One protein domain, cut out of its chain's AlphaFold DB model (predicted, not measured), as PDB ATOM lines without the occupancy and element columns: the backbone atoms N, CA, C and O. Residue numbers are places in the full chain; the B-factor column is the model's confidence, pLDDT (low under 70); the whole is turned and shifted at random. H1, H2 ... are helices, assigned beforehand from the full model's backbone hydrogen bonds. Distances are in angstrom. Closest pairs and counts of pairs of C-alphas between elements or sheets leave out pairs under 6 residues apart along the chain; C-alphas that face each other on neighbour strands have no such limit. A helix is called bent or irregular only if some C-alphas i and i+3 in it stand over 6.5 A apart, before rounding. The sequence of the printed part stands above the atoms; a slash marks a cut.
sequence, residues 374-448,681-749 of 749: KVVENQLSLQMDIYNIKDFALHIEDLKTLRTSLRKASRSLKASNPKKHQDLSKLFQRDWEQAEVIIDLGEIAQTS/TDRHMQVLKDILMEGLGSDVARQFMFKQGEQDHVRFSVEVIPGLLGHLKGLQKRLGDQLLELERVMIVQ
ATOM      1  N   LYS A 374     268.723 392.549 268.777       95.62
ATOM      2  CA  LYS A 374     269.348 391.233 268.990       95.62
ATOM      3  C   LYS A 374     270.666 391.294 269.764       95.62
ATOM      4  O   LYS A 374     270.974 390.382 270.517       95.62
ATOM      5  N   VAL A 375     271.471 392.336 269.557       94.25
ATOM      6  CA  VAL A 375     272.729 392.524 270.295       94.25
ATOM      7  C   VAL A 375     272.422 392.873 271.749       94.25
ATOM      8  O   VAL A 375     273.048 392.312 272.641       94.25
ATOM      9  N   VAL A 376     271.415 393.720 271.983       92.50
ATOM     10  CA  VAL A 376     270.945 394.074 273.333       92.50
ATOM     11  C   VAL A 376     270.381 392.850 274.062       92.50
ATOM     12  O   VAL A 376     270.736 392.604 275.209       92.50
ATOM     13  N   GLU A 377     269.560 392.042 273.389       93.75
ATOM     14  CA  GLU A 377     269.010 390.796 273.940       93.75
ATOM     15  C   GLU A 377     270.116 389.788 274.278       93.75
ATOM     16  O   GLU A 377     270.140 389.245 275.380       93.75
ATOM     17  N   ASN A 378     271.091 389.604 273.381       91.19
ATOM     18  CA  ASN A 378     272.246 388.745 273.646       91.19
ATOM     19  C   ASN A 378     273.095 389.263 274.815       91.19
ATOM     20  O   ASN A 378     273.588 388.465 275.609       91.19
ATOM     21  N   GLN A 379     273.268 390.582 274.941       92.75
ATOM     22  CA  GLN A 379     273.994 391.185 276.058       92.75
ATOM     23  C   GLN A 379     273.258 390.966 277.384       92.75
ATOM     24  O   GLN A 379     273.897 390.622 278.376       92.75
ATOM     25  N   LEU A 380     271.930 391.102 277.398       93.31
ATOM     26  CA  LEU A 380     271.103 390.824 278.572       93.31
ATOM     27  C   LEU A 380     271.141 389.334 278.948       93.31
ATOM     28  O   LEU A 380     271.314 389.001 280.118       93.31
ATOM     29  N   SER A 381     271.045 388.438 277.959       90.56
ATOM     30  CA  SER A 381     271.180 386.992 278.167       90.56
ATOM     31  C   SER A 381     272.539 386.653 278.773       90.56
ATOM     32  O   SER A 381     272.603 385.954 279.777       90.56
ATOM     33  N   LEU A 382     273.623 387.218 278.233       91.00
ATOM     34  CA  LEU A 382     274.972 387.008 278.755       91.00
ATOM     35  C   LEU A 382     275.126 387.539 280.190       91.00
ATOM     36  O   LEU A 382     275.809 386.927 281.006       91.00
ATOM     37  N   GLN A 383     274.495 388.668 280.523       92.44
ATOM     38  CA  GLN A 383     274.493 389.188 281.893       92.44
ATOM     39  C   GLN A 383     273.775 388.243 282.862       92.44
ATOM     40  O   GLN A 383     274.286 387.999 283.957       92.44
ATOM     41  N   MET A 384     272.634 387.683 282.454       91.50
ATOM     42  CA  MET A 384     271.903 386.696 283.251       91.50
ATOM     43  C   MET A 384     272.718 385.412 283.434       91.50
ATOM     44  O   MET A 384     272.795 384.867 284.532       91.50
ATOM     45  N   ASP A 385     273.394 384.971 282.379       87.62
ATOM     46  CA  ASP A 385     274.285 383.815 282.388       87.62
ATOM     47  C   ASP A 385     275.456 384.004 283.363       87.62
ATOM     48  O   ASP A 385     275.729 383.134 284.190       87.62
ATOM     49  N   ILE A 386     276.103 385.173 283.336       90.50
ATOM     50  CA  ILE A 386     277.164 385.536 284.287       90.50
ATOM     51  C   ILE A 386     276.629 385.542 285.723       90.50
ATOM     52  O   ILE A 386     277.319 385.080 286.634       90.50
ATOM     53  N   TYR A 387     275.417 386.056 285.943       93.31
ATOM     54  CA  TYR A 387     274.787 386.040 287.261       93.31
ATOM     55  C   TYR A 387     274.525 384.607 287.744       93.31
ATOM     56  O   TYR A 387     274.912 384.268 288.860       93.31
ATOM     57  N   ASN A 388     273.972 383.744 286.890       89.50
ATOM     58  CA  ASN A 388     273.715 382.337 287.208       89.50
ATOM     59  C   ASN A 388     275.004 381.568 287.532       89.50
ATOM     60  O   ASN A 388     275.013 380.748 288.446       89.50
ATOM     61  N   ILE A 389     276.102 381.843 286.818       89.31
ATOM     62  CA  ILE A 389     277.418 381.246 287.102       89.31
ATOM     63  C   ILE A 389     277.935 381.699 288.473       89.31
ATOM     64  O   ILE A 389     278.451 380.880 289.232       89.31
ATOM     65  N   LYS A 390     277.785 382.985 288.811       92.19
ATOM     66  CA  LYS A 390     278.181 383.514 290.125       92.19
ATOM     67  C   LYS A 390     277.343 382.919 291.255       92.19
ATOM     68  O   LYS A 390     277.917 382.509 292.256       92.19
ATOM     69  N   ASP A 391     276.023 382.837 291.081       93.75
ATOM     70  CA  ASP A 391     275.120 382.208 292.056       93.75
ATOM     71  C   ASP A 391     275.491 380.732 292.251       93.75
ATOM     72  O   ASP A 391     275.672 380.267 293.373       93.75
ATOM     73  N   PHE A 392     275.727 380.008 291.154       92.88
ATOM     74  CA  PHE A 392     276.190 378.625 291.210       92.88
ATOM     75  C   PHE A 392     277.500 378.487 291.996       92.88
ATOM     76  O   PHE A 392     277.580 377.640 292.880       92.88
ATOM     77  N   ALA A 393     278.498 379.335 291.734       93.25
ATOM     78  CA  ALA A 393     279.766 379.311 292.459       93.25
ATOM     79  C   ALA A 393     279.588 379.554 293.970       93.25
ATOM     80  O   ALA A 393     280.198 378.845 294.766       93.25
ATOM     81  N   LEU A 394     278.717 380.488 294.369       95.56
ATOM     82  CA  LEU A 394     278.388 380.717 295.782       95.56
ATOM     83  C   LEU A 394     277.785 379.464 296.428       95.56
ATOM     84  O   LEU A 394     278.225 379.041 297.494       95.56
ATOM     85  N   HIS A 395     276.846 378.806 295.747       95.25
ATOM     86  CA  HIS A 395     276.249 377.575 296.257       95.25
ATOM     87  C   HIS A 395     277.246 376.403 296.347       95.25
ATOM     88  O   HIS A 395     277.083 375.525 297.198       95.25
ATOM     89  N   ILE A 396     278.289 376.363 295.513       95.31
ATOM     90  CA  ILE A 396     279.377 375.386 295.669       95.31
ATOM     91  C   ILE A 396     280.145 375.628 296.973       95.31
ATOM     92  O   ILE A 396     280.408 374.670 297.699       95.31
ATOM     93  N   GLU A 397     280.461 376.879 297.306       96.06
ATOM     94  CA  GLU A 397     281.150 377.215 298.560       96.06
ATOM     95  C   GLU A 397     280.290 376.893 299.795       96.06
ATOM     96  O   GLU A 397     280.756 376.253 300.741       96.06
ATOM     97  N   ASP A 398     278.994 377.201 299.750       96.38
ATOM     98  CA  ASP A 398     278.040 376.793 300.791       96.38
ATOM     99  C   ASP A 398     277.970 375.262 300.934       96.38
ATOM    100  O   ASP A 398     277.901 374.713 302.034       96.38
ATOM    101  N   LEU A 399     278.027 374.527 299.820       96.50
ATOM    102  CA  LEU A 399     278.032 373.066 299.852       96.50
ATOM    103  C   LEU A 399     279.333 372.514 300.463       96.50
ATOM    104  O   LEU A 399     279.291 371.524 301.202       96.50
ATOM    105  N   LYS A 400     280.483 373.154 300.205       96.62
ATOM    106  CA  LYS A 400     281.773 372.805 300.827       96.62
ATOM    107  C   LYS A 400     281.724 372.994 302.343       96.62
ATOM    108  O   LYS A 400     282.082 372.067 303.074       96.62
ATOM    109  N   THR A 401     281.237 374.139 302.821       97.00
ATOM    110  CA  THR A 401     281.113 374.424 304.266       97.00
ATOM    111  C   THR A 401     280.134 373.473 304.961       97.00
ATOM    112  O   THR A 401     280.380 373.005 306.079       97.00
ATOM    113  N   LEU A 402     279.055 373.092 304.278       96.25
ATOM    114  CA  LEU A 402     278.112 372.104 304.791       96.25
ATOM    115  C   LEU A 402     278.745 370.708 304.877       96.25
ATOM    116  O   LEU A 402     278.610 370.029 305.895       96.25
ATOM    117  N   ARG A 403     279.505 370.289 303.855       95.12
ATOM    118  CA  ARG A 403     280.228 369.001 303.838       95.12
ATOM    119  C   ARG A 403     281.257 368.907 304.964       95.12
ATOM    120  O   ARG A 403     281.370 367.850 305.589       95.12
ATOM    121  N   THR A 404     282.015 369.969 305.243       96.19
ATOM    122  CA  THR A 404     282.997 369.972 306.344       96.19
ATOM    123  C   THR A 404     282.309 369.878 307.708       96.19
ATOM    124  O   THR A 404     282.706 369.047 308.532       96.19
ATOM    125  N   SER A 405     281.226 370.632 307.911       97.00
ATOM    126  CA  SER A 405     280.408 370.595 309.134       97.00
ATOM    127  C   SER A 405     279.801 369.210 309.370       97.00
ATOM    128  O   SER A 405     279.943 368.628 310.447       97.00
ATOM    129  N   LEU A 406     279.224 368.617 308.325       95.25
ATOM    130  CA  LEU A 406     278.633 367.282 308.362       95.25
ATOM    131  C   LEU A 406     279.682 366.198 308.648       95.25
ATOM    132  O   LEU A 406     279.436 365.295 309.447       95.25
ATOM    133  N   ARG A 407     280.890 366.301 308.075       95.00
ATOM    134  CA  ARG A 407     282.018 365.410 308.410       95.00
ATOM    135  C   ARG A 407     282.422 365.525 309.877       95.00
ATOM    136  O   ARG A 407     282.676 364.494 310.503       95.00
ATOM    137  N   LYS A 408     282.471 366.738 310.434       96.62
ATOM    138  CA  LYS A 408     282.793 366.972 311.851       96.62
ATOM    139  C   LYS A 408     281.736 366.343 312.766       96.62
ATOM    140  O   LYS A 408     282.092 365.546 313.635       96.62
ATOM    141  N   ALA A 409     280.454 366.606 312.507       95.44
ATOM    142  CA  ALA A 409     279.336 366.014 313.247       95.44
ATOM    143  C   ALA A 409     279.318 364.479 313.127       95.44
ATOM    144  O   ALA A 409     279.213 363.768 314.124       95.44
ATOM    145  N   SER A 410     279.529 363.946 311.919       95.38
ATOM    146  CA  SER A 410     279.580 362.503 311.666       95.38
ATOM    147  C   SER A 410     280.726 361.820 312.415       95.38
ATOM    148  O   SER A 410     280.527 360.747 312.980       95.38
ATOM    149  N   ARG A 411     281.925 362.421 312.465       96.25
ATOM    150  CA  ARG A 411     283.061 361.888 313.246       96.25
ATOM    151  C   ARG A 411     282.743 361.848 314.738       96.25
ATOM    152  O   ARG A 411     283.034 360.844 315.386       96.25
ATOM    153  N   SER A 412     282.100 362.894 315.256       96.62
ATOM    154  CA  SER A 412     281.667 362.941 316.653       96.62
ATOM    155  C   SER A 412     280.616 361.868 316.960       96.62
ATOM    156  O   SER A 412     280.792 361.074 317.885       96.62
ATOM    157  N   LEU A 413     279.594 361.724 316.104       95.56
ATOM    158  CA  LEU A 413     278.586 360.671 316.242       95.56
ATOM    159  C   LEU A 413     279.186 359.266 316.102       95.56
ATOM    160  O   LEU A 413     278.735 358.334 316.759       95.56
ATOM    161  N   LYS A 414     280.205 359.075 315.258       96.62
ATOM    162  CA  LYS A 414     280.896 357.784 315.136       96.62
ATOM    163  C   LYS A 414     281.553 357.380 316.456       96.62
ATOM    164  O   LYS A 414     281.518 356.198 316.799       96.62
ATOM    165  N   ALA A 415     282.125 358.344 317.178       96.31
ATOM    166  CA  ALA A 415     282.733 358.119 318.485       96.31
ATOM    167  C   ALA A 415     281.679 357.843 319.570       96.31
ATOM    168  O   ALA A 415     281.866 356.935 320.378       96.31
ATOM    169  N   SER A 416     280.551 358.564 319.567       96.56
ATOM    170  CA  SER A 416     279.511 358.411 320.595       96.56
ATOM    171  C   SER A 416     278.544 357.245 320.339       96.56
ATOM    172  O   SER A 416     278.071 356.591 321.273       96.56
ATOM    173  N   ASN A 417     278.216 356.964 319.075       96.19
ATOM    174  CA  ASN A 417     277.228 355.967 318.668       96.19
ATOM    175  C   ASN A 417     277.520 355.362 317.275       96.19
ATOM    176  O   ASN A 417     276.865 355.700 316.281       96.19
ATOM    177  N   PRO A 418     278.436 354.380 317.181       95.56
ATOM    178  CA  PRO A 418     278.875 353.829 315.897       95.56
ATOM    179  C   PRO A 418     277.757 353.123 315.112       95.56
ATOM    180  O   PRO A 418     277.802 353.088 313.884       95.56
ATOM    181  N   LYS A 419     276.737 352.582 315.796       95.88
ATOM    182  CA  LYS A 419     275.593 351.918 315.145       95.88
ATOM    183  C   LYS A 419     274.682 352.925 314.449       95.88
ATOM    184  O   LYS A 419     274.425 352.776 313.260       95.88
ATOM    185  N   LYS A 420     274.259 353.981 315.158       93.69
ATOM    186  CA  LYS A 420     273.460 355.058 314.550       93.69
ATOM    187  C   LYS A 420     274.226 355.754 313.430       93.69
ATOM    188  O   LYS A 420     273.648 356.021 312.384       93.69
ATOM    189  N   HIS A 421     275.528 355.982 313.618       95.56
ATOM    190  CA  HIS A 421     276.393 356.501 312.562       95.56
ATOM    191  C   HIS A 421     276.355 355.616 311.307       95.56
ATOM    192  O   HIS A 421     276.224 356.135 310.204       95.56
ATOM    193  N   GLN A 422     276.442 354.288 311.445       95.94
ATOM    194  CA  GLN A 422     276.378 353.375 310.299       95.94
ATOM    195  C   GLN A 422     275.024 353.434 309.574       95.94
ATOM    196  O   GLN A 422     274.993 353.390 308.344       95.94
ATOM    197  N   ASP A 423     273.922 353.533 310.317       94.88
ATOM    198  CA  ASP A 423     272.579 353.611 309.738       94.88
ATOM    199  C   ASP A 423     272.362 354.937 308.992       94.88
ATOM    200  O   ASP A 423     271.920 354.929 307.842       94.88
ATOM    201  N   LEU A 424     272.750 356.066 309.598       92.12
ATOM    202  CA  LEU A 424     272.662 357.390 308.970       92.12
ATOM    203  C   LEU A 424     273.619 357.523 307.781       92.12
ATOM    204  O   LEU A 424     273.228 358.030 306.736       92.12
ATOM    205  N   SER A 425     274.840 356.992 307.888       93.25
ATOM    206  CA  SER A 425     275.797 356.966 306.778       93.25
ATOM    207  C   SER A 425     275.230 356.224 305.568       93.25
ATOM    208  O   SER A 425     275.338 356.726 304.455       93.25
ATOM    209  N   LYS A 426     274.552 355.082 305.759       94.94
ATOM    210  CA  LYS A 426     273.885 354.370 304.654       94.94
ATOM    211  C   LYS A 426     272.710 355.146 304.072       94.94
ATOM    212  O   LYS A 426     272.503 355.095 302.864       94.94
ATOM    213  N   LEU A 427     271.938 355.828 304.919       92.69
ATOM    214  CA  LEU A 427     270.778 356.605 304.488       92.69
ATOM    215  C   LEU A 427     271.192 357.812 303.635       92.69
ATOM    216  O   LEU A 427     270.534 358.115 302.644       92.69
ATOM    217  N   PHE A 428     272.299 358.460 303.997       94.19
ATOM    218  CA  PHE A 428     272.747 359.708 303.380       94.19
ATOM    219  C   PHE A 428     273.852 359.534 302.339       94.19
ATOM    220  O   PHE A 428     274.199 360.496 301.661       94.19
ATOM    221  N   GLN A 429     274.357 358.313 302.149       94.56
ATOM    222  CA  GLN A 429     275.444 358.013 301.217       94.56
ATOM    223  C   GLN A 429     275.222 358.630 299.826       94.56
ATOM    224  O   GLN A 429     276.138 359.221 299.265       94.56
ATOM    225  N   ARG A 430     273.997 358.553 299.289       93.31
ATOM    226  CA  ARG A 430     273.667 359.128 297.975       93.31
ATOM    227  C   ARG A 430     273.851 360.648 297.941       93.31
ATOM    228  O   ARG A 430     274.456 361.151 297.001       93.31
ATOM    229  N   ASP A 431     273.334 361.368 298.935       95.12
ATOM    230  CA  ASP A 431     273.439 362.831 298.984       95.12
ATOM    231  C   ASP A 431     274.902 363.271 299.157       95.12
ATOM    232  O   ASP A 431     275.335 364.243 298.543       95.12
ATOM    233  N   TRP A 432     275.692 362.516 299.926       93.81
ATOM    234  CA  TRP A 432     277.126 362.770 300.087       93.81
ATOM    235  C   TRP A 432     277.895 362.582 298.785       93.81
ATOM    236  O   TRP A 432     278.731 363.416 298.445       93.81
ATOM    237  N   GLU A 433     277.605 361.508 298.052       94.00
ATOM    238  CA  GLU A 433     278.234 361.248 296.759       94.00
ATOM    239  C   GLU A 433     277.852 362.308 295.725       94.00
ATOM    240  O   GLU A 433     278.713 362.785 294.992       94.00
ATOM    241  N   GLN A 434     276.584 362.733 295.695       94.31
ATOM    242  CA  GLN A 434     276.160 363.840 294.838       94.31
ATOM    243  C   GLN A 434     276.893 365.138 295.194       94.31
ATOM    244  O   GLN A 434     277.369 365.833 294.298       94.31
ATOM    245  N   ALA A 435     277.022 365.451 296.485       94.81
ATOM    246  CA  ALA A 435     277.698 366.662 296.936       94.81
ATOM    247  C   ALA A 435     279.190 366.658 296.594       94.81
ATOM    248  O   ALA A 435     279.718 367.667 296.142       94.81
ATOM    249  N   GLU A 436     279.857 365.520 296.784       94.12
ATOM    250  CA  GLU A 436     281.267 365.332 296.443       94.12
ATOM    251  C   GLU A 436     281.512 365.568 294.954       94.12
ATOM    252  O   GLU A 436     282.322 366.419 294.608       94.12
ATOM    253  N   VAL A 437     280.732 364.931 294.077       93.56
ATOM    254  CA  VAL A 437     280.883 365.125 292.629       93.56
ATOM    255  C   VAL A 437     280.632 366.572 292.210       93.56
ATOM    256  O   VAL A 437     281.346 367.092 291.356       93.56
ATOM    257  N   ILE A 438     279.623 367.232 292.783       93.31
ATOM    258  CA  ILE A 438     279.324 368.627 292.443       93.31
ATOM    259  C   ILE A 438     280.458 369.560 292.891       93.31
ATOM    260  O   ILE A 438     280.836 370.452 292.131       93.31
ATOM    261  N   ILE A 439     281.015 369.349 294.088       94.00
ATOM    262  CA  ILE A 439     282.166 370.117 294.581       94.00
ATOM    263  C   ILE A 439     283.372 369.902 293.667       94.00
ATOM    264  O   ILE A 439     283.941 370.883 293.197       94.00
ATOM    265  N   ASP A 440     283.704 368.649 293.352       92.31
ATOM    266  CA  ASP A 440     284.853 368.312 292.510       92.31
ATOM    267  C   ASP A 440     284.711 368.943 291.112       92.31
ATOM    268  O   ASP A 440     285.655 369.523 290.581       92.31
ATOM    269  N   LEU A 441     283.507 368.914 290.523       88.69
ATOM    270  CA  LEU A 441     283.222 369.601 289.257       88.69
ATOM    271  C   LEU A 441     283.372 371.125 289.370       88.69
ATOM    272  O   LEU A 441     283.885 371.758 288.445       88.69
ATOM    273  N   GLY A 442     282.939 371.714 290.487       89.06
ATOM    274  CA  GLY A 442     283.115 373.138 290.769       89.06
ATOM    275  C   GLY A 442     284.590 373.535 290.883       89.06
ATOM    276  O   GLY A 442     284.997 374.554 290.328       89.06
ATOM    277  N   GLU A 443     285.409 372.709 291.530       90.38
ATOM    278  CA  GLU A 443     286.855 372.926 291.675       90.38
ATOM    279  C   GLU A 443     287.600 372.764 290.343       90.38
ATOM    280  O   GLU A 443     288.451 373.588 289.994       90.38
ATOM    281  N   ILE A 444     287.234 371.764 289.534       86.56
ATOM    282  CA  ILE A 444     287.771 371.595 288.173       86.56
ATOM    283  C   ILE A 444     287.445 372.826 287.313       86.56
ATOM    284  O   ILE A 444     288.300 373.319 286.574       86.56
ATOM    285  N   ALA A 445     286.230 373.368 287.433       83.31
ATOM    286  CA  ALA A 445     285.836 374.569 286.703       83.31
ATOM    287  C   ALA A 445     286.639 375.808 287.140       83.31
ATOM    288  O   ALA A 445     287.085 376.568 286.282       83.31
ATOM    289  N   GLN A 446     286.874 375.991 288.446       82.31
ATOM    290  CA  GLN A 446     287.665 377.110 288.977       82.31
ATOM    291  C   GLN A 446     289.139 377.033 288.550       82.31
ATOM    292  O   GLN A 446     289.707 378.035 288.105       82.31
ATOM    293  N   THR A 447     289.749 375.845 288.626       76.25
ATOM    294  CA  THR A 447     291.162 375.638 288.258       76.25
ATOM    295  C   THR A 447     291.415 375.845 286.765       76.25
ATOM    296  O   THR A 447     292.452 376.389 286.397       76.25
ATOM    297  N   SER A 448     290.453 375.514 285.895       67.69
ATOM    298  CA  SER A 448     290.582 375.745 284.449       67.69
ATOM    299  C   SER A 448     290.619 377.230 284.062       67.69
ATOM    300  O   SER A 448     291.142 377.559 282.996       67.69
ATOM    301  N   THR A 681     286.060 362.173 286.223       88.50
ATOM    302  CA  THR A 681     286.046 360.710 286.138       88.50
ATOM    303  C   THR A 681     284.721 360.214 285.553       88.50
ATOM    304  O   THR A 681     283.695 360.892 285.653       88.50
ATOM    305  N   ASP A 682     284.685 358.988 285.019       87.88
ATOM    306  CA  ASP A 682     283.433 358.355 284.561       87.88
ATOM    307  C   ASP A 682     282.360 358.331 285.662       87.88
ATOM    308  O   ASP A 682     281.167 358.489 285.398       87.88
ATOM    309  N   ARG A 683     282.790 358.200 286.925       87.62
ATOM    310  CA  ARG A 683     281.911 358.301 288.092       87.62
ATOM    311  C   ARG A 683     281.289 359.693 288.207       87.62
ATOM    312  O   ARG A 683     280.083 359.781 288.427       87.62
ATOM    313  N   HIS A 684     282.072 360.760 288.028       87.88
ATOM    314  CA  HIS A 684     281.559 362.136 288.030       87.88
ATOM    315  C   HIS A 684     280.515 362.322 286.933       87.88
ATOM    316  O   HIS A 684     279.435 362.849 287.190       87.88
ATOM    317  N   MET A 685     280.791 361.804 285.735       89.06
ATOM    318  CA  MET A 685     279.871 361.887 284.602       89.06
ATOM    319  C   MET A 685     278.568 361.122 284.846       89.06
ATOM    320  O   MET A 685     277.498 361.606 284.478       89.06
ATOM    321  N   GLN A 686     278.627 359.959 285.496       90.50
ATOM    322  CA  GLN A 686     277.437 359.174 285.821       90.50
ATOM    323  C   GLN A 686     276.580 359.840 286.907       90.50
ATOM    324  O   GLN A 686     275.365 359.931 286.749       90.50
ATOM    325  N   VAL A 687     277.194 360.354 287.976       90.25
ATOM    326  CA  VAL A 687     276.462 361.066 289.037       90.25
ATOM    327  C   VAL A 687     275.860 362.361 288.499       90.25
ATOM    328  O   VAL A 687     274.693 362.648 288.754       90.25
ATOM    329  N   LEU A 688     276.611 363.109 287.690       88.75
ATOM    330  CA  LEU A 688     276.107 364.295 287.008       88.75
ATOM    331  C   LEU A 688     274.926 363.960 286.097       88.75
ATOM    332  O   LEU A 688     273.923 364.667 286.104       88.75
ATOM    333  N   LYS A 689     275.013 362.870 285.330       90.25
ATOM    334  CA  LYS A 689     273.904 362.395 284.503       90.25
ATOM    335  C   LYS A 689     272.665 362.120 285.343       90.25
ATOM    336  O   LYS A 689     271.580 362.542 284.956       90.25
ATOM    337  N   ASP A 690     272.818 361.446 286.475       91.25
ATOM    338  CA  ASP A 690     271.700 361.138 287.363       91.25
ATOM    339  C   ASP A 690     271.088 362.418 287.949       91.25
ATOM    340  O   ASP A 690     269.868 362.557 287.942       91.25
ATOM    341  N   ILE A 691     271.920 363.385 288.352       90.19
ATOM    342  CA  ILE A 691     271.487 364.716 288.809       90.19
ATOM    343  C   ILE A 691     270.693 365.438 287.715       90.19
ATOM    344  O   ILE A 691     269.613 365.963 287.973       90.19
ATOM    345  N   LEU A 692     271.202 365.456 286.484       89.44
ATOM    346  CA  LEU A 692     270.538 366.123 285.365       89.44
ATOM    347  C   LEU A 692     269.214 365.445 285.019       89.44
ATOM    348  O   LEU A 692     268.218 366.123 284.789       89.44
ATOM    349  N   MET A 693     269.182 364.115 285.018       90.31
ATOM    350  CA  MET A 693     267.967 363.342 284.762       90.31
ATOM    351  C   MET A 693     266.918 363.538 285.867       90.31
ATOM    352  O   MET A 693     265.729 363.572 285.553       90.31
ATOM    353  N   GLU A 694     267.346 363.679 287.126       89.19
ATOM    354  CA  GLU A 694     266.490 363.932 288.292       89.19
ATOM    355  C   GLU A 694     265.953 365.376 288.305       89.19
ATOM    356  O   GLU A 694     264.761 365.577 288.511       89.19
ATOM    357  N   GLY A 695     266.805 366.371 288.034       84.94
ATOM    358  CA  GLY A 695     266.454 367.792 288.136       84.94
ATOM    359  C   GLY A 695     265.788 368.391 286.893       84.94
ATOM    360  O   GLY A 695     264.832 369.151 287.014       84.94
ATOM    361  N   LEU A 696     266.272 368.060 285.690       84.44
ATOM    362  CA  LEU A 696     265.735 368.595 284.427       84.44
ATOM    363  C   LEU A 696     264.674 367.684 283.798       84.44
ATOM    364  O   LEU A 696     263.965 368.093 282.879       84.44
ATOM    365  N   GLY A 697     264.569 366.443 284.270       88.25
ATOM    366  CA  GLY A 697     263.770 365.407 283.636       88.25
ATOM    367  C   GLY A 697     264.497 364.735 282.469       88.25
ATOM    368  O   GLY A 697     265.394 365.286 281.824       88.25
ATOM    369  N   SER A 698     264.091 363.496 282.182       87.88
ATOM    370  CA  SER A 698     264.834 362.609 281.280       87.88
ATOM    371  C   SER A 698     264.953 363.096 279.832       87.88
ATOM    372  O   SER A 698     265.914 362.762 279.142       87.88
ATOM    373  N   ASP A 699     263.986 363.871 279.348       86.00
ATOM    374  CA  ASP A 699     263.956 364.316 277.952       86.00
ATOM    375  C   ASP A 699     264.835 365.547 277.737       86.00
ATOM    376  O   ASP A 699     265.627 365.589 276.793       86.00
ATOM    377  N   VAL A 700     264.777 366.487 278.679       82.75
ATOM    378  CA  VAL A 700     265.585 367.709 278.684       82.75
ATOM    379  C   VAL A 700     267.056 367.361 278.922       82.75
ATOM    380  O   VAL A 700     267.923 367.754 278.141       82.75
ATOM    381  N   ALA A 701     267.345 366.516 279.918       84.44
ATOM    382  CA  ALA A 701     268.701 366.039 280.186       84.44
ATOM    383  C   ALA A 701     269.311 365.314 278.977       84.44
ATOM    384  O   ALA A 701     270.476 365.532 278.646       84.44
ATOM    385  N   ARG A 702     268.522 364.499 278.257       83.62
ATOM    386  CA  ARG A 702     268.992 363.833 277.033       83.62
ATOM    387  C   ARG A 702     269.327 364.820 275.923       83.62
ATOM    388  O   ARG A 702     270.323 364.618 275.237       83.62
ATOM    389  N   GLN A 703     268.530 365.871 275.757       82.44
ATOM    390  CA  GLN A 703     268.775 366.897 274.746       82.44
ATOM    391  C   GLN A 703     270.057 367.693 275.029       82.44
ATOM    392  O   GLN A 703     270.787 368.023 274.092       82.44
ATOM    393  N   PHE A 704     270.348 367.957 276.305       75.12
ATOM    394  CA  PHE A 704     271.534 368.705 276.723       75.12
ATOM    395  C   PHE A 704     272.810 367.873 276.746       75.12
ATOM    396  O   PHE A 704     273.851 368.334 276.286       75.12
ATOM    397  N   MET A 705     272.734 366.637 277.237       72.31
ATOM    398  CA  MET A 705     273.901 365.762 277.321       72.31
ATOM    399  C   MET A 705     274.260 365.100 275.992       72.31
ATOM    400  O   MET A 705     275.428 364.813 275.752       72.31
ATOM    401  N   PHE A 706     273.269 364.834 275.140       71.38
ATOM    402  CA  PHE A 706     273.448 364.096 273.895       71.38
ATOM    403  C   PHE A 706     272.873 364.907 272.738       71.38
ATOM    404  O   PHE A 706     271.832 364.565 272.165       71.38
ATOM    405  N   LYS A 707     273.562 365.986 272.344       65.88
ATOM    406  CA  LYS A 707     273.310 366.555 271.015       65.88
ATOM    407  C   LYS A 707     273.557 365.446 269.990       65.88
ATOM    408  O   LYS A 707     274.651 364.897 269.908       65.88
ATOM    409  N   GLN A 708     272.496 365.069 269.275       54.44
ATOM    410  CA  GLN A 708     272.472 363.935 268.349       54.44
ATOM    411  C   GLN A 708     273.651 364.004 267.364       54.44
ATOM    412  O   GLN A 708     273.595 364.756 266.395       54.44
ATOM    413  N   GLY A 709     274.698 363.207 267.594       59.94
ATOM    414  CA  GLY A 709     275.794 363.021 266.636       59.94
ATOM    415  C   GLY A 709     277.201 362.956 267.229       59.94
ATOM    416  O   GLY A 709     278.049 362.311 266.625       59.94
ATOM    417  N   GLU A 710     277.445 363.539 268.404       57.00
ATOM    418  CA  GLU A 710     278.764 363.523 269.059       57.00
ATOM    419  C   GLU A 710     278.615 362.911 270.454       57.00
ATOM    420  O   GLU A 710     278.085 363.539 271.365       57.00
ATOM    421  N   GLN A 711     278.999 361.641 270.604       54.56
ATOM    422  CA  GLN A 711     278.765 360.887 271.842       54.56
ATOM    423  C   GLN A 711     279.736 361.224 272.983       54.56
ATOM    424  O   GLN A 711     279.451 360.848 274.116       54.56
ATOM    425  N   ASP A 712     280.807 361.986 272.732       56.16
ATOM    426  CA  ASP A 712     281.955 362.004 273.655       56.16
ATOM    427  C   ASP A 712     282.273 363.375 274.273       56.16
ATOM    428  O   ASP A 712     283.216 363.506 275.056       56.16
ATOM    429  N   HIS A 713     281.496 364.418 273.969       55.78
ATOM    430  CA  HIS A 713     281.740 365.758 274.510       55.78
ATOM    431  C   HIS A 713     280.498 366.321 275.188       55.78
ATOM    432  O   HIS A 713     279.655 366.969 274.564       55.78
ATOM    433  N   VAL A 714     280.414 366.112 276.505       58.47
ATOM    434  CA  VAL A 714     279.450 366.820 277.350       58.47
ATOM    435  C   VAL A 714     279.845 368.290 277.376       58.47
ATOM    436  O   VAL A 714     280.766 368.707 278.072       58.47
ATOM    437  N   ARG A 715     279.154 369.090 276.565       61.88
ATOM    438  CA  ARG A 715     279.234 370.543 276.644       61.88
ATOM    439  C   ARG A 715     278.261 370.995 277.717       61.88
ATOM    440  O   ARG A 715     277.053 370.917 277.517       61.88
ATOM    441  N   PHE A 716     278.793 371.489 278.829       67.19
ATOM    442  CA  PHE A 716     278.003 372.250 279.788       67.19
ATOM    443  C   PHE A 716     277.566 373.549 279.114       67.19
ATOM    444  O   PHE A 716     278.297 374.537 279.086       67.19
ATOM    445  N   SER A 717     276.398 373.527 278.475       70.25
ATOM    446  CA  SER A 717     275.756 374.754 278.025       70.25
ATOM    447  C   SER A 717     275.249 375.511 279.240       70.25
ATOM    448  O   SER A 717     274.788 374.903 280.208       70.25
ATOM    449  N   VAL A 718     275.274 376.839 279.164       77.56
ATOM    450  CA  VAL A 718     274.747 377.705 280.223       77.56
ATOM    451  C   VAL A 718     273.290 377.365 280.575       77.56
ATOM    452  O   VAL A 718     272.889 377.449 281.729       77.56
ATOM    453  N   GLU A 719     272.538 376.833 279.611       81.00
ATOM    454  CA  GLU A 719     271.171 376.323 279.774       81.00
ATOM    455  C   GLU A 719     271.023 375.225 280.850       81.00
ATOM    456  O   GLU A 719     269.936 375.028 281.386       81.00
ATOM    457  N   VAL A 720     272.102 374.517 281.198       85.06
ATOM    458  CA  VAL A 720     272.092 373.452 282.214       85.06
ATOM    459  C   VAL A 720     272.239 374.015 283.634       85.06
ATOM    460  O   VAL A 720     271.776 373.397 284.596       85.06
ATOM    461  N   ILE A 721     272.840 375.202 283.777       89.25
ATOM    462  CA  ILE A 721     273.164 375.807 285.077       89.25
ATOM    463  C   ILE A 721     271.912 376.034 285.936       89.25
ATOM    464  O   ILE A 721     271.943 375.622 287.092       89.25
ATOM    465  N   PRO A 722     270.788 376.582 285.428       88.19
ATOM    466  CA  PRO A 722     269.580 376.749 286.238       88.19
ATOM    467  C   PRO A 722     269.033 375.428 286.800       88.19
ATOM    468  O   PRO A 722     268.589 375.377 287.946       88.19
ATOM    469  N   GLY A 723     269.104 374.344 286.019       87.94
ATOM    470  CA  GLY A 723     268.691 373.011 286.468       87.94
ATOM    471  C   GLY A 723     269.591 372.459 287.567       87.94
ATOM    472  O   GLY A 723     269.103 371.976 288.590       87.94
ATOM    473  N   LEU A 724     270.909 372.585 287.385       89.81
ATOM    474  CA  LEU A 724     271.892 372.202 288.399       89.81
ATOM    475  C   LEU A 724     271.738 373.026 289.676       89.81
ATOM    476  O   LEU A 724     271.799 372.467 290.763       89.81
ATOM    477  N   LEU A 725     271.486 374.327 289.551       92.44
ATOM    478  CA  LEU A 725     271.257 375.236 290.668       92.44
ATOM    479  C   LEU A 725     270.010 374.839 291.473       92.44
ATOM    480  O   LEU A 725     270.044 374.830 292.703       92.44
ATOM    481  N   GLY A 726     268.924 374.461 290.793       92.62
ATOM    482  CA  GLY A 726     267.721 373.931 291.439       92.62
ATOM    483  C   GLY A 726     268.002 372.650 292.230       92.62
ATOM    484  O   GLY A 726     267.618 372.546 293.399       92.62
ATOM    485  N   HIS A 727     268.734 371.704 291.632       92.81
ATOM    486  CA  HIS A 727     269.145 370.474 292.318       92.81
ATOM    487  C   HIS A 727     270.067 370.756 293.506       92.81
ATOM    488  O   HIS A 727     269.878 370.189 294.580       92.81
ATOM    489  N   LEU A 728     271.028 371.665 293.333       94.38
ATOM    490  CA  LEU A 728     272.001 372.064 294.347       94.38
ATOM    491  C   LEU A 728     271.313 372.665 295.575       94.38
ATOM    492  O   LEU A 728     271.595 372.239 296.691       94.38
ATOM    493  N   LYS A 729     270.339 373.563 295.378       95.06
ATOM    494  CA  LYS A 729     269.503 374.113 296.461       95.06
ATOM    495  C   LYS A 729     268.740 373.009 297.201       95.06
ATOM    496  O   LYS A 729     268.688 372.997 298.431       95.06
ATOM    497  N   GLY A 730     268.181 372.047 296.464       95.06
ATOM    498  CA  GLY A 730     267.515 370.882 297.048       95.06
ATOM    499  C   GLY A 730     268.464 369.999 297.866       95.06
ATOM    500  O   GLY A 730     268.115 369.576 298.968       95.06
ATOM    501  N   LEU A 731     269.667 369.750 297.349       95.12
ATOM    502  CA  LEU A 731     270.701 368.961 298.009       95.12
ATOM    503  C   LEU A 731     271.222 369.652 299.275       95.12
ATOM    504  O   LEU A 731     271.284 369.017 300.323       95.12
ATOM    505  N   GLN A 732     271.522 370.952 299.209       95.69
ATOM    506  CA  GLN A 732     271.929 371.759 300.363       95.69
ATOM    507  C   GLN A 732     270.888 371.700 301.481       95.69
ATOM    508  O   GLN A 732     271.243 371.466 302.633       95.69
ATOM    509  N   LYS A 733     269.599 371.834 301.147       96.88
ATOM    510  CA  LYS A 733     268.520 371.704 302.131       96.88
ATOM    511  C   LYS A 733     268.524 370.326 302.794       96.88
ATOM    512  O   LYS A 733     268.515 370.251 304.018       96.88
ATOM    513  N   ARG A 734     268.587 369.241 302.008       96.06
ATOM    514  CA  ARG A 734     268.622 367.872 302.553       96.06
ATOM    515  C   ARG A 734     269.832 367.652 303.457       96.06
ATOM    516  O   ARG A 734     269.678 367.109 304.541       96.06
ATOM    517  N   LEU A 735     271.016 368.092 303.044       96.12
ATOM    518  CA  LEU A 735     272.236 367.995 303.850       96.12
ATOM    519  C   LEU A 735     272.166 368.863 305.121       96.12
ATOM    520  O   LEU A 735     272.681 368.462 306.162       96.12
ATOM    521  N   GLY A 736     271.499 370.019 305.068       97.12
ATOM    522  CA  GLY A 736     271.228 370.861 306.235       97.12
ATOM    523  C   GLY A 736     270.305 370.172 307.239       97.12
ATOM    524  O   GLY A 736     270.625 370.100 308.424       97.12
ATOM    525  N   ASP A 737     269.214 369.572 306.760       96.31
ATOM    526  CA  ASP A 737     268.303 368.776 307.591       96.31
ATOM    527  C   ASP A 737     269.038 367.581 308.237       96.31
ATOM    528  O   ASP A 737     268.812 367.256 309.405       96.31
ATOM    529  N   GLN A 738     269.968 366.952 307.506       94.19
ATOM    530  CA  GLN A 738     270.820 365.876 308.026       94.19
ATOM    531  C   GLN A 738     271.754 366.353 309.137       94.19
ATOM    532  O   GLN A 738     271.911 365.653 310.137       94.19
ATOM    533  N   LEU A 739     272.376 367.523 308.969       96.56
ATOM    534  CA  LEU A 739     273.245 368.111 309.984       96.56
ATOM    535  C   LEU A 739     272.465 368.376 311.277       96.56
ATOM    536  O   LEU A 739     272.907 367.957 312.346       96.56
ATOM    537  N   LEU A 740     271.272 368.966 311.171       96.38
ATOM    538  CA  LEU A 740     270.402 369.221 312.321       96.38
ATOM    539  C   LEU A 740     269.976 367.929 313.030       96.38
ATOM    540  O   LEU A 740     269.956 367.872 314.259       96.38
ATOM    541  N   GLU A 741     269.660 366.870 312.282       94.50
ATOM    542  CA  GLU A 741     269.316 365.577 312.882       94.50
ATOM    543  C   GLU A 741     270.531 364.922 313.561       94.50
ATOM    544  O   GLU A 741     270.391 364.345 314.643       94.50
ATOM    545  N   LEU A 742     271.738 365.048 312.992       93.44
ATOM    546  CA  LEU A 742     272.976 364.583 313.633       93.44
ATOM    547  C   LEU A 742     273.228 365.311 314.958       93.44
ATOM    548  O   LEU A 742     273.465 364.659 315.977       93.44
ATOM    549  N   GLU A 743     273.123 366.640 314.964       95.06
ATOM    550  CA  GLU A 743     273.279 367.462 316.169       95.06
ATOM    551  C   GLU A 743     272.230 367.112 317.226       95.06
ATOM    552  O   GLU A 743     272.550 366.928 318.403       95.06
ATOM    553  N   ARG A 744     270.977 366.909 316.810       95.38
ATOM    554  CA  ARG A 744     269.899 366.483 317.704       95.38
ATOM    555  C   ARG A 744     270.189 365.131 318.351       95.38
ATOM    556  O   ARG A 744     269.957 364.965 319.548       95.38
ATOM    557  N   VAL A 745     270.686 364.158 317.586       94.25
ATOM    558  CA  VAL A 745     271.045 362.834 318.120       94.25
ATOM    559  C   VAL A 745     272.205 362.931 319.112       94.25
ATOM    560  O   VAL A 745     272.225 362.150 320.063       94.25
ATOM    561  N   MET A 746     273.128 363.875 318.916       93.75
ATOM    562  CA  MET A 746     274.238 364.121 319.838       93.75
ATOM    563  C   MET A 746     273.790 364.764 321.155       93.75
ATOM    564  O   MET A 746     274.271 364.349 322.200       93.75
ATOM    565  N   ILE A 747     272.850 365.716 321.133       95.00
ATOM    566  CA  ILE A 747     272.375 366.423 322.344       95.00
ATOM    567  C   ILE A 747     271.570 365.510 323.284       95.00
ATOM    568  O   ILE A 747     271.519 365.736 324.488       95.00
ATOM    569  N   VAL A 748     270.895 364.491 322.745       91.12
ATOM    570  CA  VAL A 748     270.047 363.580 323.539       91.12
ATOM    571  C   VAL A 748     270.871 362.529 324.309       91.12
ATOM    572  O   VAL A 748     270.304 361.773 325.100       91.12
ATOM    573  N   GLN A 749     272.185 362.455 324.083       72.44
ATOM    574  CA  GLN A 749     273.100 361.574 324.819       72.44
ATOM    575  C   GLN A 749     273.743 362.312 325.987       72.44
ATOM    576  O   GLN A 749     273.874 361.656 327.045       72.44
TER     577      GLN A 749
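AT A GLANCE: This is residues 374 to 448 and 681 to 749 of the 749 residues of an uncharacterized protein of Podila verticillata NRRL 6337 (UniProt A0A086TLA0). Two long helices, H1 and H5, lie side by side and run the same way; H1 folds back as a hairpin into the bent H2, whose second arm H2b crosses both. H3 packs across H2b and H5, H4 packs on H3, and residues 374 to 381 of H1 stick out. The printed part has 144 residues with five named helices, H1 to H5 in chain order, and no named strand: all helix. It is loose, radius of gyration of the C-alphas 18.0 A, spanning 63 by 31 by 27 A.

HOW THE PARTS SIT: H1, residues 374 to 416, touches H5, residues 718 to 747, at a shallow tilt of 22 degrees; the closest C-alphas, Leu 406 and Leu 739, are 5.7 A apart. H2, residues 418 to 448, was assigned as one helix by its hydrogen bonds but is bent, C-alphas 427 and 430 being 7.6 A apart; its arms are H2a, residues 418 to 427, and H2b, residues 430 to 448. H1, with residues 410 to 414 alone, touches H2a in a hairpin, closest C-alphas Lys 414 and His 421, 5.3 A. H1, with residues 393 to 403 alone, touches H2b at a steep tilt of 51 degrees, closest C-alphas Ile 396 and Ile 439, 6.1 A. H3, residues 682 to 695, with 691 to 695 alone touches residues 723 to 727 of H5, about perpendicular at 86 degrees, closest C-alphas Gly 695 and His 727, 5.7 A. Every O i to N i+4 pair is within hydrogen-bond range in H1, H2a, H2b, H3 and H4, residues 698 to 705; in H5 24 of 26 are.

IN THESE COORDINATES: H1 starts at C-alpha 374 (269.348, 391.233, 268.990) and is 62.0 A long. H5, 43.7 A, ends at C-alpha 747 (272.375, 366.423, 322.344) and is only just irregular, C-alphas 719 and 722 being 6.7 A apart.

THE WHOLE: Residues 449 to 680 are not printed; C-alphas 448 and 681 are 15.8 A apart across the cut. The link H4 to H5 is long; pLDDT is under 70 at residues 448 and 707 to 716.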